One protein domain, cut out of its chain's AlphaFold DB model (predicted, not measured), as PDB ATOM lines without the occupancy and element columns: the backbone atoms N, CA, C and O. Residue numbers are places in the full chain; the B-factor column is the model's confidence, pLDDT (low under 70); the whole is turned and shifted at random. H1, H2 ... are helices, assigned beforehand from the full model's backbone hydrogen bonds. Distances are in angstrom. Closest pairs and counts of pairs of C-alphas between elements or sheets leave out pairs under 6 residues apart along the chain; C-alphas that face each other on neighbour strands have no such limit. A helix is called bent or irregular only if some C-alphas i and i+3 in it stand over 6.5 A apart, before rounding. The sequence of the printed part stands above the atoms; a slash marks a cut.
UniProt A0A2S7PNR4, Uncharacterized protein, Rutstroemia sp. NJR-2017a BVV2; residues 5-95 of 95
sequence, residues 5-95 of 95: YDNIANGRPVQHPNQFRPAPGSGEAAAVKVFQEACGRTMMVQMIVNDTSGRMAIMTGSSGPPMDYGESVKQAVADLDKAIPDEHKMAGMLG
ATOM      1  N   TYR A   5      37.276-107.220  45.349       93.00
ATOM      2  CA  TYR A   5      36.183-107.860  44.623       93.00
ATOM      3  C   TYR A   5      36.644-108.347  43.249       93.00
ATOM      4  O   TYR A   5      36.498-109.524  42.938       93.00
ATOM      5  N   ASP A   6      37.267-107.471  42.453       94.50
ATOM      6  CA  ASP A   6      37.742-107.817  41.112       94.50
ATOM      7  C   ASP A   6      38.811-108.911  41.158       94.50
ATOM      8  O   ASP A   6      38.843-109.783  40.286       94.50
ATOM      9  N   ASN A   7      39.693-108.883  42.164       94.88
ATOM     10  CA  ASN A   7      40.693-109.931  42.338       94.88
ATOM     11  C   ASN A   7      40.016-111.281  42.574       94.88
ATOM     12  O   ASN A   7      40.285-112.234  41.845       94.88
ATOM     13  N   ILE A   8      39.078-111.339  43.519       95.44
ATOM     14  CA  ILE A   8      38.336-112.559  43.850       95.44
ATOM     15  C   ILE A   8      37.524-113.044  42.643       95.44
ATOM     16  O   ILE A   8      37.620-114.218  42.272       95.44
ATOM     17  N   ALA A   9      36.786-112.145  41.986       96.06
ATOM     18  CA  ALA A   9      35.935-112.446  40.836       96.06
ATOM     19  C   ALA A   9      36.728-113.069  39.681       96.06
ATOM     20  O   ALA A   9      36.286-114.036  39.063       96.06
ATOM     21  N   ASN A  10      37.944-112.569  39.439       95.75
ATOM     22  CA  ASN A  10      38.827-113.049  38.377       95.75
ATOM     23  C   ASN A  10      39.807-114.147  38.831       95.75
ATOM     24  O   ASN A  10      40.708-114.505  38.069       95.75
ATOM     25  N   GLY A  11      39.687-114.654  40.065       93.50
ATOM     26  CA  GLY A  11      40.595-115.668  40.616       93.50
ATOM     27  C   GLY A  11      42.049-115.199  40.746       93.50
ATOM     28  O   GLY A  11      42.973-116.012  40.723       93.50
ATOM     29  N   ARG A  12      42.268-113.888  40.845       94.88
ATOM     30  CA  ARG A  12      43.579-113.282  41.080       94.88
ATOM     31  C   ARG A  12      43.870-113.244  42.583       94.88
ATOM     32  O   ARG A  12      42.941-113.176  43.387       94.88
ATOM     33  N   PRO A  13      45.150-113.239  42.984       91.88
ATOM     34  CA  PRO A  13      45.515-113.051  44.382       91.88
ATOM     35  C   PRO A  13      44.967-111.731  44.938       91.88
ATOM     36  O   PRO A  13      45.109-110.683  44.306       91.88
ATOM     37  N   VAL A  14      44.377-111.790  46.132       92.19
ATOM     38  CA  VAL A  14      43.997-110.599  46.906       92.19
ATOM     39  C   VAL A  14      45.236-109.895  47.463       92.19
ATOM     40  O   VAL A  14      46.242-110.544  47.763       92.19
ATOM     41  N   GLN A  15      45.174-108.575  47.623       92.69
ATOM     42  CA  GLN A  15      46.289-107.771  48.143       92.69
ATOM     43  C   GLN A  15      46.377-107.843  49.672       92.69
ATOM     44  O   GLN A  15      47.472-107.839  50.237       92.69
ATOM     45  N   HIS A  16      45.231-107.965  50.345       91.06
ATOM     46  CA  HIS A  16      45.109-108.009  51.801       91.06
ATOM     47  C   HIS A  16      44.415-109.294  52.283       91.06
ATOM     48  O   HIS A  16      43.322-109.248  52.852       91.06
ATOM     49  N   PRO A  17      45.047-110.474  52.115       89.75
ATOM     50  CA  PRO A  17      44.443-111.763  52.471       89.75
ATOM     51  C   PRO A  17      44.065-111.882  53.954       89.75
ATOM     52  O   PRO A  17      43.186-112.659  54.313       89.75
ATOM     53  N   ASN A  18      44.707-111.108  54.831       90.44
ATOM     54  CA  ASN A  18      44.433-111.081  56.266       90.44
ATOM     55  C   ASN A  18      43.087-110.433  56.640       90.44
ATOM     56  O   ASN A  18      42.648-110.616  57.775       90.44
ATOM     57  N   GLN A  19      42.442-109.699  55.727       86.06
ATOM     58  CA  GLN A  19      41.123-109.087  55.950       86.06
ATOM     59  C   GLN A  19      39.965-110.088  55.811       86.06
ATOM     60  O   GLN A  19      38.843-109.802  56.240       86.06
ATOM     61  N   PHE A  20      40.240-111.273  55.259       87.69
ATOM     62  CA  PHE A  20      39.255-112.316  54.993       87.69
ATOM     63  C   PHE A  20      39.456-113.500  55.944       87.69
ATOM     64  O   PHE A  20      40.545-114.078  56.052       87.69
ATOM     65  N   ARG A  21      38.396-113.859  56.670       84.69
ATOM     66  CA  ARG A  21      38.356-114.998  57.593       84.69
ATOM     67  C   ARG A  21      36.966-115.644  57.486       84.69
ATOM     68  O   ARG A  21      36.031-115.058  58.022       84.69
ATOM     69  N   PRO A  22      36.817-116.820  56.847       86.19
ATOM     70  CA  PRO A  22      37.847-117.637  56.185       86.19
ATOM     71  C   PRO A  22      38.452-116.969  54.934       86.19
ATOM     72  O   PRO A  22      38.000-115.910  54.509       86.19
ATOM     73  N   ALA A  23      39.502-117.573  54.358       87.94
ATOM     74  CA  ALA A  23      40.068-117.100  53.092       87.94
ATOM     75  C   ALA A  23      38.975-117.068  52.006       87.94
ATOM     76  O   ALA A  23      38.138-117.977  51.973       87.94
ATOM     77  N   PRO A  24      38.965-116.050  51.132       89.12
ATOM     78  CA  PRO A  24      37.924-115.936  50.134       89.12
ATOM     79  C   PRO A  24      38.091-117.062  49.109       89.12
ATOM     80  O   PRO A  24      39.209-117.485  48.804       89.12
ATOM     81  N   GLY A  25      36.971-117.556  48.582       91.12
ATOM     82  CA  GLY A  25      36.986-118.417  47.401       91.12
ATOM     83  C   GLY A  25      37.416-117.644  46.149       91.12
ATOM     84  O   GLY A  25      37.933-116.534  46.230       91.12
ATOM     85  N   SER A  26      37.159-118.207  44.972       94.75
ATOM     86  CA  SER A  26      37.393-117.544  43.682       94.75
ATOM     87  C   SER A  26      36.129-117.531  42.830       94.75
ATOM     88  O   SER A  26      35.315-118.454  42.921       94.75
ATOM     89  N   GLY A  27      36.007-116.541  41.950       96.12
ATOM     90  CA  GLY A  27      34.865-116.367  41.055       96.12
ATOM     91  C   GLY A  27      33.831-115.380  41.593       96.12
ATOM     92  O   GLY A  27      33.861-114.988  42.760       96.12
ATOM     93  N   GLU A  28      32.895-114.997  40.726       96.25
ATOM     94  CA  GLU A  28      31.893-113.960  41.005       96.25
ATOM     95  C   GLU A  28      31.092-114.236  42.285       96.25
ATOM     96  O   GLU A  28      30.933-113.357  43.122       96.25
ATOM     97  N   ALA A  29      30.661-115.482  42.500       94.81
ATOM     98  CA  ALA A  29      29.906-115.850  43.698       94.81
ATOM     99  C   ALA A  29      30.701-115.616  44.996       94.81
ATOM    100  O   ALA A  29      30.139-115.176  45.998       94.81
ATOM    101  N   ALA A  30      32.014-115.873  44.982       93.94
ATOM    102  CA  ALA A  30      32.877-115.606  46.129       93.94
ATOM    103  C   ALA A  30      33.091-114.097  46.335       93.94
ATOM    104  O   ALA A  30      33.120-113.636  47.476       93.94
ATOM    105  N   ALA A  31      33.197-113.328  45.248       93.94
ATOM    106  CA  ALA A  31      33.350-111.876  45.301       93.94
ATOM    107  C   ALA A  31      32.092-111.201  45.868       93.94
ATOM    108  O   ALA A  31      32.188-110.404  46.803       93.94
ATOM    109  N   VAL A  32      30.909-111.595  45.379       93.56
ATOM    110  CA  VAL A  32      29.606-111.141  45.891       93.56
ATOM    111  C   VAL A  32      29.460-111.469  47.369       93.56
ATOM    112  O   VAL A  32      29.051-110.603  48.138       93.56
ATOM    113  N   LYS A  33      29.838-112.680  47.791       92.00
ATOM    114  CA  LYS A  33      29.774-113.067  49.202       92.00
ATOM    115  C   LYS A  33      30.605-112.132  50.088       92.00
ATOM    116  O   LYS A  33      30.102-111.605  51.075       92.00
ATOM    117  N   VAL A  34      31.858-111.881  49.714       91.31
ATOM    118  CA  VAL A  34      32.752-110.982  50.463       91.31
ATOM    119  C   VAL A  34      32.233-109.541  50.479       91.31
ATOM    120  O   VAL A  34      32.312-108.864  51.506       91.31
ATOM    121  N   PHE A  35      31.673-109.071  49.364       92.00
ATOM    122  CA  PHE A  35      31.015-107.768  49.307       92.00
ATOM    123  C   PHE A  35      29.829-107.691  50.274       92.00
ATOM    124  O   PHE A  35      29.740-106.750  51.059       92.00
ATOM    125  N   GLN A  36      28.965-108.707  50.281       92.88
ATOM    126  CA  GLN A  36      27.825-108.783  51.191       92.88
ATOM    127  C   GLN A  36      28.276-108.816  52.655       92.88
ATOM    128  O   GLN A  36      27.718-108.087  53.470       92.88
ATOM    129  N   GLU A  37      29.332-109.556  53.004       90.38
ATOM    130  CA  GLU A  37      29.911-109.515  54.355       90.38
ATOM    131  C   GLU A  37      30.353-108.095  54.757       90.38
ATOM    132  O   GLU A  37      30.082-107.650  55.876       90.38
ATOM    133  N   ALA A  38      31.005-107.352  53.855       89.69
ATOM    134  CA  ALA A  38      31.391-105.961  54.107       89.69
ATOM    135  C   ALA A  38      30.161-105.049  54.286       89.69
ATOM    136  O   ALA A  38      30.133-104.215  55.197       89.69
ATOM    137  N   CYS A  39      29.119-105.254  53.479       91.50
ATOM    138  CA  CYS A  39      27.830-104.583  53.627       91.50
ATOM    139  C   CYS A  39      27.201-104.850  55.002       91.50
ATOM    140  O   CYS A  39      26.851-103.905  55.707       91.50
ATOM    141  N   GLY A  40      27.133-106.113  55.433       90.38
ATOM    142  CA  GLY A  40      26.594-106.497  56.743       90.38
ATOM    143  C   GLY A  40      27.369-105.884  57.916       90.38
ATOM    144  O   GLY A  40      26.769-105.417  58.886       90.38
ATOM    145  N   ARG A  41      28.704-105.782  57.817       89.06
ATOM    146  CA  ARG A  41      29.537-105.127  58.848       89.06
ATOM    147  C   ARG A  41      29.219-103.643  59.027       89.06
ATOM    148  O   ARG A  41      29.412-103.131  60.127       89.06
ATOM    149  N   THR A  42      28.680-102.963  58.013       90.81
ATOM    150  CA  THR A  42      28.256-101.555  58.141       90.81
ATOM    151  C   THR A  42      27.171-101.392  59.206       90.81
ATOM    152  O   THR A  42      27.234-100.454  59.999       90.81
ATOM    153  N   MET A  43      26.254-102.358  59.332       87.06
ATOM    154  CA  MET A  43      25.252-102.349  60.405       87.06
ATOM    155  C   MET A  43      25.901-102.453  61.791       87.06
ATOM    156  O   MET A  43      25.475-101.790  62.736       87.06
ATOM    157  N   MET A  44      26.975-103.241  61.920       87.25
ATOM    158  CA  MET A  44      27.741-103.322  63.165       87.25
ATOM    159  C   MET A  44      28.436-101.996  63.485       87.25
ATOM    160  O   MET A  44      28.405-101.558  64.634       87.25
ATOM    161  N   VAL A  45      29.006-101.323  62.481       89.81
ATOM    162  CA  VAL A  45      29.601 -99.989  62.659       89.81
ATOM    163  C   VAL A  45      28.541 -98.982  63.108       89.81
ATOM    164  O   VAL A  45      28.790 -98.250  64.063       89.81
ATOM    165  N   GLN A  46      27.343 -98.996  62.509       90.56
ATOM    166  CA  GLN A  46      26.221 -98.144  62.921       90.56
ATOM    167  C   GLN A  46      25.857 -98.366  64.397       90.56
ATOM    168  O   GLN A  46      25.643 -97.398  65.126       90.56
ATOM    169  N   MET A  47      25.823 -99.615  64.867       88.12
ATOM    170  CA  MET A  47      25.574 -99.910  66.284       88.12
ATOM    171  C   MET A  47      26.686 -99.380  67.197       88.12
ATOM    172  O   MET A  47      26.387 -98.832  68.252       88.12
ATOM    173  N   ILE A  48      27.953 -99.504  66.791       88.19
ATOM    174  CA  ILE A  48      29.104 -99.054  67.591       88.19
ATOM    175  C   ILE A  48      29.121 -97.530  67.729       88.19
ATOM    176  O   ILE A  48      29.255 -97.026  68.840       88.19
ATOM    177  N   VAL A  49      28.974 -96.785  66.628       90.62
ATOM    178  CA  VAL A  49      29.104 -95.314  66.665       90.62
ATOM    179  C   VAL A  49      27.943 -94.619  67.378       90.62
ATOM    180  O   VAL A  49      28.083 -93.472  67.802       90.62
ATOM    181  N   ASN A  50      26.808 -95.308  67.524       89.38
ATOM    182  CA  ASN A  50      25.649 -94.819  68.269       89.38
ATOM    183  C   ASN A  50      25.554 -95.387  69.693       89.38
ATOM    184  O   ASN A  50      24.657 -94.985  70.436       89.38
ATOM    185  N   ASP A  51      26.445 -96.299  70.099       86.25
ATOM    186  CA  ASP A  51      26.422 -96.845  71.453       86.25
ATOM    187  C   ASP A  51      26.992 -95.850  72.469       86.25
ATOM    188  O   ASP A  51      28.191 -95.793  72.741       86.25
ATOM    189  N   THR A  52      26.096 -95.100  73.101       79.81
ATOM    190  CA  THR A  52      26.413 -94.226  74.236       79.81
ATOM    191  C   THR A  52      26.304 -94.944  75.583       79.81
ATOM    192  O   THR A  52      26.647 -94.375  76.619       79.81
ATOM    193  N   SER A  53      25.836 -96.199  75.593       79.81
ATOM    194  CA  SER A  53      25.591 -96.977  76.814       79.81
ATOM    195  C   SER A  53      26.801 -97.790  77.276       79.81
ATOM    196  O   SER A  53      26.822 -98.261  78.414       79.81
ATOM    197  N   GLY A  54      27.798 -97.981  76.405       73.75
ATOM    198  CA  GLY A  54      28.990 -98.794  76.672       73.75
ATOM    199  C   GLY A  54      28.746-100.301  76.582       73.75
ATOM    200  O   GLY A  54      29.652-101.091  76.855       73.75
ATOM    201  N   ARG A  55      27.542-100.732  76.185       79.19
ATOM    202  CA  ARG A  55      27.208-102.152  76.008       79.19
ATOM    203  C   ARG A  55      28.072-102.806  74.935       79.19
ATOM    204  O   ARG A  55      28.517-103.933  75.130       79.19
ATOM    205  N   MET A  56      28.358-102.103  73.842       76.75
ATOM    206  CA  MET A  56      29.200-102.610  72.758       76.75
ATOM    207  C   MET A  56      30.658-102.741  73.190       76.75
ATOM    208  O   MET A  56      31.314-103.710  72.811       76.75
ATOM    209  N   ALA A  57      31.157-101.831  74.031       71.44
ATOM    210  CA  ALA A  57      32.492-101.961  74.615       71.44
ATOM    211  C   ALA A  57      32.598-103.257  75.443       71.44
ATOM    212  O   ALA A  57      33.499-104.064  75.216       71.44
ATOM    213  N   ILE A  58      31.598-103.532  76.290       76.06
ATOM    214  CA  ILE A  58      31.519-104.772  77.081       76.06
ATOM    215  C   ILE A  58      31.460-106.013  76.174       76.06
ATOM    216  O   ILE A  58      32.207-106.965  76.392       76.06
ATOM    217  N   MET A  59      30.609-106.010  75.142       77.06
ATOM    218  CA  MET A  59      30.447-107.159  74.237       77.06
ATOM    219  C   MET A  59      31.690-107.444  73.383       77.06
ATOM    220  O   MET A  59      31.940-108.595  73.037       77.06
ATOM    221  N   THR A  60      32.470-106.417  73.047       73.12
ATOM    222  CA  THR A  60      33.693-106.546  72.232       73.12
ATOM    223  C   THR A  60      34.954-106.786  73.066       73.12
ATOM    224  O   THR A  60      36.048-106.865  72.511       73.12
ATOM    225  N   GLY A  61      34.824-106.913  74.392       70.62
ATOM    226  CA  GLY A  61      35.960-107.093  75.301       70.62
ATOM    227  C   GLY A  61      36.821-105.838  75.472       70.62
ATOM    228  O   GLY A  61      37.925-105.924  76.007       70.62
ATOM    229  N   SER A  62      36.332-104.677  75.032       68.25
ATOM    230  CA  SER A  62      36.992-103.392  75.246       68.25
ATOM    231  C   SER A  62      36.602-102.824  76.610       68.25
ATOM    232  O   SER A  62      35.429-102.611  76.904       68.25
ATOM    233  N   SER A  63      37.594-102.547  77.456       61.34
ATOM    234  CA  SER A  63      37.400-101.841  78.722       61.34
ATOM    235  C   SER A  63      37.637-100.342  78.520       61.34
ATOM    236  O   SER A  63      38.757 -99.890  78.303       61.34
ATOM    237  N   GLY A  64      36.568 -99.549  78.579       67.38
ATOM    238  CA  GLY A  64      36.662 -98.096  78.469       67.38
ATOM    239  C   GLY A  64      35.306 -97.403  78.597       67.38
ATOM    240  O   GLY A  64      34.272 -98.052  78.421       67.38
ATOM    241  N   PRO A  65      35.288 -96.101  78.933       71.62
ATOM    242  CA  PRO A  65      34.066 -95.310  78.884       71.62
ATOM    243  C   PRO A  65      33.503 -95.289  77.450       71.62
ATOM    244  O   PRO A  65      34.284 -95.377  76.497       71.62
ATOM    245  N   PRO A  66      32.172 -95.159  77.277       75.94
ATOM    246  CA  PRO A  66      31.566 -94.994  75.960       75.94
ATOM    247  C   PRO A  66      32.253 -93.858  75.195       75.94
ATOM    248  O   PRO A  66      32.465 -92.775  75.744       75.94
ATOM    249  N   MET A  67      32.628 -94.118  73.944       81.44
ATOM    250  CA  MET A  67      33.289 -93.129  73.097       81.44
ATOM    251  C   MET A  67      32.236 -92.382  72.281       81.44
ATOM    252  O   MET A  67      31.442 -93.005  71.582       81.44
ATOM    253  N   ASP A  68      32.241 -91.050  72.346       87.69
ATOM    254  CA  ASP A  68      31.452 -90.235  71.424       87.69
ATOM    255  C   ASP A  68      32.280 -89.933  70.176       87.69
ATOM    256  O   ASP A  68      33.265 -89.197  70.221       87.69
ATOM    257  N   TYR A  69      31.871 -90.518  69.052       88.69
ATOM    258  CA  TYR A  69      32.516 -90.317  67.756       88.69
ATOM    259  C   TYR A  69      32.146 -88.973  67.102       88.69
ATOM    260  O   TYR A  69      32.714 -88.616  66.069       88.69
ATOM    261  N   GLY A  70      31.216 -88.217  67.699       93.31
ATOM    262  CA  GLY A  70      30.728 -86.946  67.173       93.31
ATOM    263  C   GLY A  70      29.793 -87.100  65.968       93.31
ATOM    264  O   GLY A  70      29.695 -88.153  65.338       93.31
ATOM    265  N   GLU A  71      29.083 -86.019  65.640       95.06
ATOM    266  CA  GLU A  71      28.036 -86.034  64.607       95.06
ATOM    267  C   GLU A  71      28.566 -86.298  63.195       95.06
ATOM    268  O   GLU A  71      27.916 -86.984  62.413       95.06
ATOM    269  N   SER A  72      29.766 -85.814  62.861       96.25
ATOM    270  CA  SER A  72      30.339 -86.015  61.525       96.25
ATOM    271  C   SER A  72      30.574 -87.494  61.208       96.25
ATOM    272  O   SER A  72      30.276 -87.939  60.101       96.25
ATOM    273  N   VAL A  73      31.063 -88.270  62.180       94.50
ATOM    274  CA  VAL A  73      31.281 -89.713  62.016       94.50
ATOM    275  C   VAL A  73      29.948 -90.450  61.971       94.50
ATOM    276  O   VAL A  73      29.741 -91.269  61.078       94.50
ATOM    277  N   LYS A  74      29.016 -90.136  62.881       94.75
ATOM    278  CA  LYS A  74      27.679 -90.754  62.899       94.75
ATOM    279  C   LYS A  74      26.939 -90.538  61.578       94.75
ATOM    280  O   LYS A  74      26.357 -91.485  61.050       94.75
ATOM    281  N   GLN A  75      27.016 -89.333  61.013       96.81
ATOM    282  CA  GLN A  75      26.404 -89.018  59.724       96.81
ATOM    283  C   GLN A  75      27.059 -89.794  58.576       96.81
ATOM    284  O   GLN A  75      26.349 -90.375  57.763       96.81
ATOM    285  N   ALA A  76      28.393 -89.875  58.539       96.38
ATOM    286  CA  ALA A  76      29.098 -90.634  57.505       96.38
ATOM    287  C   ALA A  76      28.727 -92.128  57.516       96.38
ATOM    288  O   ALA A  76      28.549 -92.724  56.453       96.38
ATOM    289  N   VAL A  77      28.571 -92.733  58.699       94.75
ATOM    290  CA  VAL A  77      28.137 -94.135  58.813       94.75
ATOM    291  C   VAL A  77      26.668 -94.293  58.411       94.75
ATOM    292  O   VAL A  77      26.336 -95.235  57.696       94.75
ATOM    293  N   ALA A  78      25.801 -93.345  58.779       95.00
ATOM    294  CA  ALA A  78      24.399 -93.365  58.367       95.00
ATOM    295  C   ALA A  78      24.230 -93.227  56.843       95.00
ATOM    296  O   ALA A  78      23.368 -93.876  56.252       95.00
ATOM    297  N   ASP A  79      25.047 -92.397  56.196       96.19
ATOM    298  CA  ASP A  79      25.030 -92.238  54.741       96.19
ATOM    299  C   ASP A  79      25.588 -93.480  54.034       96.19
ATOM    300  O   ASP A  79      25.052 -93.891  53.004       96.19
ATOM    301  N   LEU A  80      26.599 -94.129  54.623       92.50
ATOM    302  CA  LEU A  80      27.099 -95.417  54.147       92.50
ATOM    303  C   LEU A  80      26.023 -96.511  54.236       92.50
ATOM    304  O   LEU A  80      25.817 -97.223  53.257       92.50
ATOM    305  N   ASP A  81      25.298 -96.624  55.353       93.31
ATOM    306  CA  ASP A  81      24.220 -97.616  55.505       93.31
ATOM    307  C   ASP A  81      23.087 -97.419  54.484       93.31
ATOM    308  O   ASP A  81      22.574 -98.391  53.919       93.31
ATOM    309  N   LYS A  82      22.732 -96.159  54.193       94.25
ATOM    310  CA  LYS A  82      21.724 -95.806  53.177       94.25
ATOM    311  C   LYS A  82      22.166 -96.121  51.751       94.25
ATOM    312  O   LYS A  82      21.316 -96.361  50.898       94.25
ATOM    313  N   ALA A  83      23.468 -96.084  51.477       92.94
ATOM    314  CA  ALA A  83      24.003 -96.384  50.152       92.94
ATOM    315  C   ALA A  83      23.975 -97.888  49.826       92.94
ATOM    316  O   ALA A  83      24.106 -98.259  48.660       92.94
ATOM    317  N   ILE A  84      23.811 -98.753  50.833       92.44
ATOM    318  CA  ILE A  84      23.833-100.203  50.661       92.44
ATOM    319  C   ILE A  84      22.399-100.743  50.514       92.44
ATOM    320  O   ILE A  84      21.592-100.572  51.432       92.44
ATOM    321  N   PRO A  85      22.083-101.467  49.421       93.31
ATOM    322  CA  PRO A  85      20.807-102.163  49.274       93.31
ATOM    323  C   PRO A  85      20.534-103.143  50.423       93.31
ATOM    324  O   PRO A  85      21.414-103.913  50.820       93.31
ATOM    325  N   ASP A  86      19.296-103.161  50.925       90.75
ATOM    326  CA  ASP A  86      18.913-103.994  52.074       90.75
ATOM    327  C   ASP A  86      19.172-105.487  51.836       90.75
ATOM    328  O   ASP A  86      19.611-106.189  52.745       90.75
ATOM    329  N   GLU A  87      18.996-105.971  50.605       92.00
ATOM    330  CA  GLU A  87      19.286-107.362  50.237       92.00
ATOM    331  C   GLU A  87      20.744-107.764  50.514       92.00
ATOM    332  O   GLU A  87      21.003-108.860  51.012       92.00
ATOM    333  N   HIS A  88      21.702-106.863  50.274       91.12
ATOM    334  CA  HIS A  88      23.121-107.120  50.516       91.12
ATOM    335  C   HIS A  88      23.486-106.998  51.994       91.12
ATOM    336  O   HIS A  88      24.307-107.778  52.479       91.12
ATOM    337  N   LYS A  89      22.843-106.077  52.727       88.94
ATOM    338  CA  LYS A  89      22.987-105.985  54.191       88.94
ATOM    339  C   LYS A  89      22.501-107.262  54.871       88.94
ATOM    340  O   LYS A  89      23.220-107.840  55.684       88.94
ATOM    341  N   MET A  90      21.312-107.733  54.498       89.06
ATOM    342  CA  MET A  90      20.709-108.937  55.069       89.06
ATOM    343  C   MET A  90      21.498-110.200  54.717       89.06
ATOM    344  O   MET A  90      21.742-111.019  55.600       89.06
ATOM    345  N   ALA A  91      21.948-110.339  53.465       90.44
ATOM    346  CA  ALA A  91      22.804-111.455  53.062       90.44
ATOM    347  C   ALA A  91      24.121-111.486  53.860       90.44
ATOM    348  O   ALA A  91      24.529-112.542  54.338       90.44
ATOM    349  N   GLY A  92      24.735-110.321  54.088       84.62
ATOM    350  CA  GLY A  92      25.961-110.188  54.876       84.62
ATOM    351  C   GLY A  92      25.842-110.586  56.344       84.62
ATOM    352  O   GLY A  92      26.823-111.027  56.937       84.62
ATOM    353  N   MET A  93      24.657-110.441  56.944       80.12
ATOM    354  CA  MET A  93      24.417-110.851  58.333       80.12
ATOM    355  C   MET A  93      24.269-112.367  58.505       80.12
ATOM    356  O   MET A  93      24.463-112.867  59.611       80.12
ATOM    357  N   LEU A  94      23.907-113.094  57.443       74.94
ATOM    358  CA  LEU A  94      23.631-114.534  57.503       74.94
ATOM    359  C   LEU A  94      24.886-115.408  57.327       74.94
ATOM    360  O   LEU A  94      24.865-116.557  57.768       74.94
ATOM    361  N   GLY A  95      25.973-114.841  56.787       61.53
ATOM    362  CA  GLY A  95      27.286-115.491  56.656       61.53
ATOM    363  C   GLY A  95      27.447-116.434  55.469       61.53
ATOM    364  O   GLY A  95      26.478-117.070  55.009       61.53
TER     365      GLY A  95
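What this domain is: This is residues 5 to 95 of the 95 residues of an uncharacterized protein of Rutstroemia sp. NJR-2017a BVV2 (UniProt A0A2S7PNR4). One long helix, H2, forms the spine of this model, with short H1 at its first end, H4 folding back beside its last part, and H5 crossing its middle nearly at a right angle. Small H3 lies near the last end of H2, while residues 10 to 27 make a long loop without a named element between H1 and H2. The printed part has 91 residues with five named helices in the order H1, H2, H3, H4, H5 and no named strand, and its class is all helix. The whole is loose, with a radius of gyration of the C-alphas of 15.5 A, and elongated, with spans of 43 by 27 by 23 A.

Where its parts are: Start with H2, residues 28 to 49: find C-alpha 28 at (31.893, -113.960, 41.005), and from there the helix runs 31.8 A to C-alpha 49 at (29.104, -95.314, 66.665). Before it, look for H1 at residues 5 to 9. After it come H3, residues 55 to 59, and H4, residues 70 to 83, which is 20.6 A long. H5 is residues 86 to 94, 12.8 A long, and ends at C-alpha 94 at (23.631, -114.534, 57.503). None of these helices is bent or irregular.

How they stand to each other: Begin at the hub, H2, which touches three other helices. With residues 33 to 43 alone it touches H5, where the closest C-alphas, those of Glu 37 and Gly 92, are 4.0 A apart. H2 and H5 stand about perpendicular, at 90 degrees. With residues 42 to 49 alone H2 touches H4, and the closest C-alphas, those of Gln 46 and Val 77, are 6.1 A apart. H2 and H4 run opposite ways at a shallow tilt of 31 degrees. With residues 28 to 35 alone H2 touches H1, and the closest C-alphas, those of Ala 9 and Glu 28, are 4.3 A apart. H3 is close to H2 but not clearly touching, with the closest C-alphas, those of Ile 48 and Met 56, 6.3 A apart. H4 and H5 are apart, as are H3 and H4. In the backbones, each O i to N i+4 pair is within hydrogen-bond range in H1, H3 and H4, against 16 of 18 in H2 and 4 of 5 in H5.

The domain as a whole: Look for the two C-alphas farthest apart at Asn 10 and Pro 65, 44.5 A from each other. The printed part has no cut. The link from H1 to H2 is long, with 18 residues, while the links from H2 to H3 and from H4 to H5 are tight. The mean pLDDT of the printed part is 88.0, and it is under 70 at residues 62 to 64 and at residue 95, the chain's last residue.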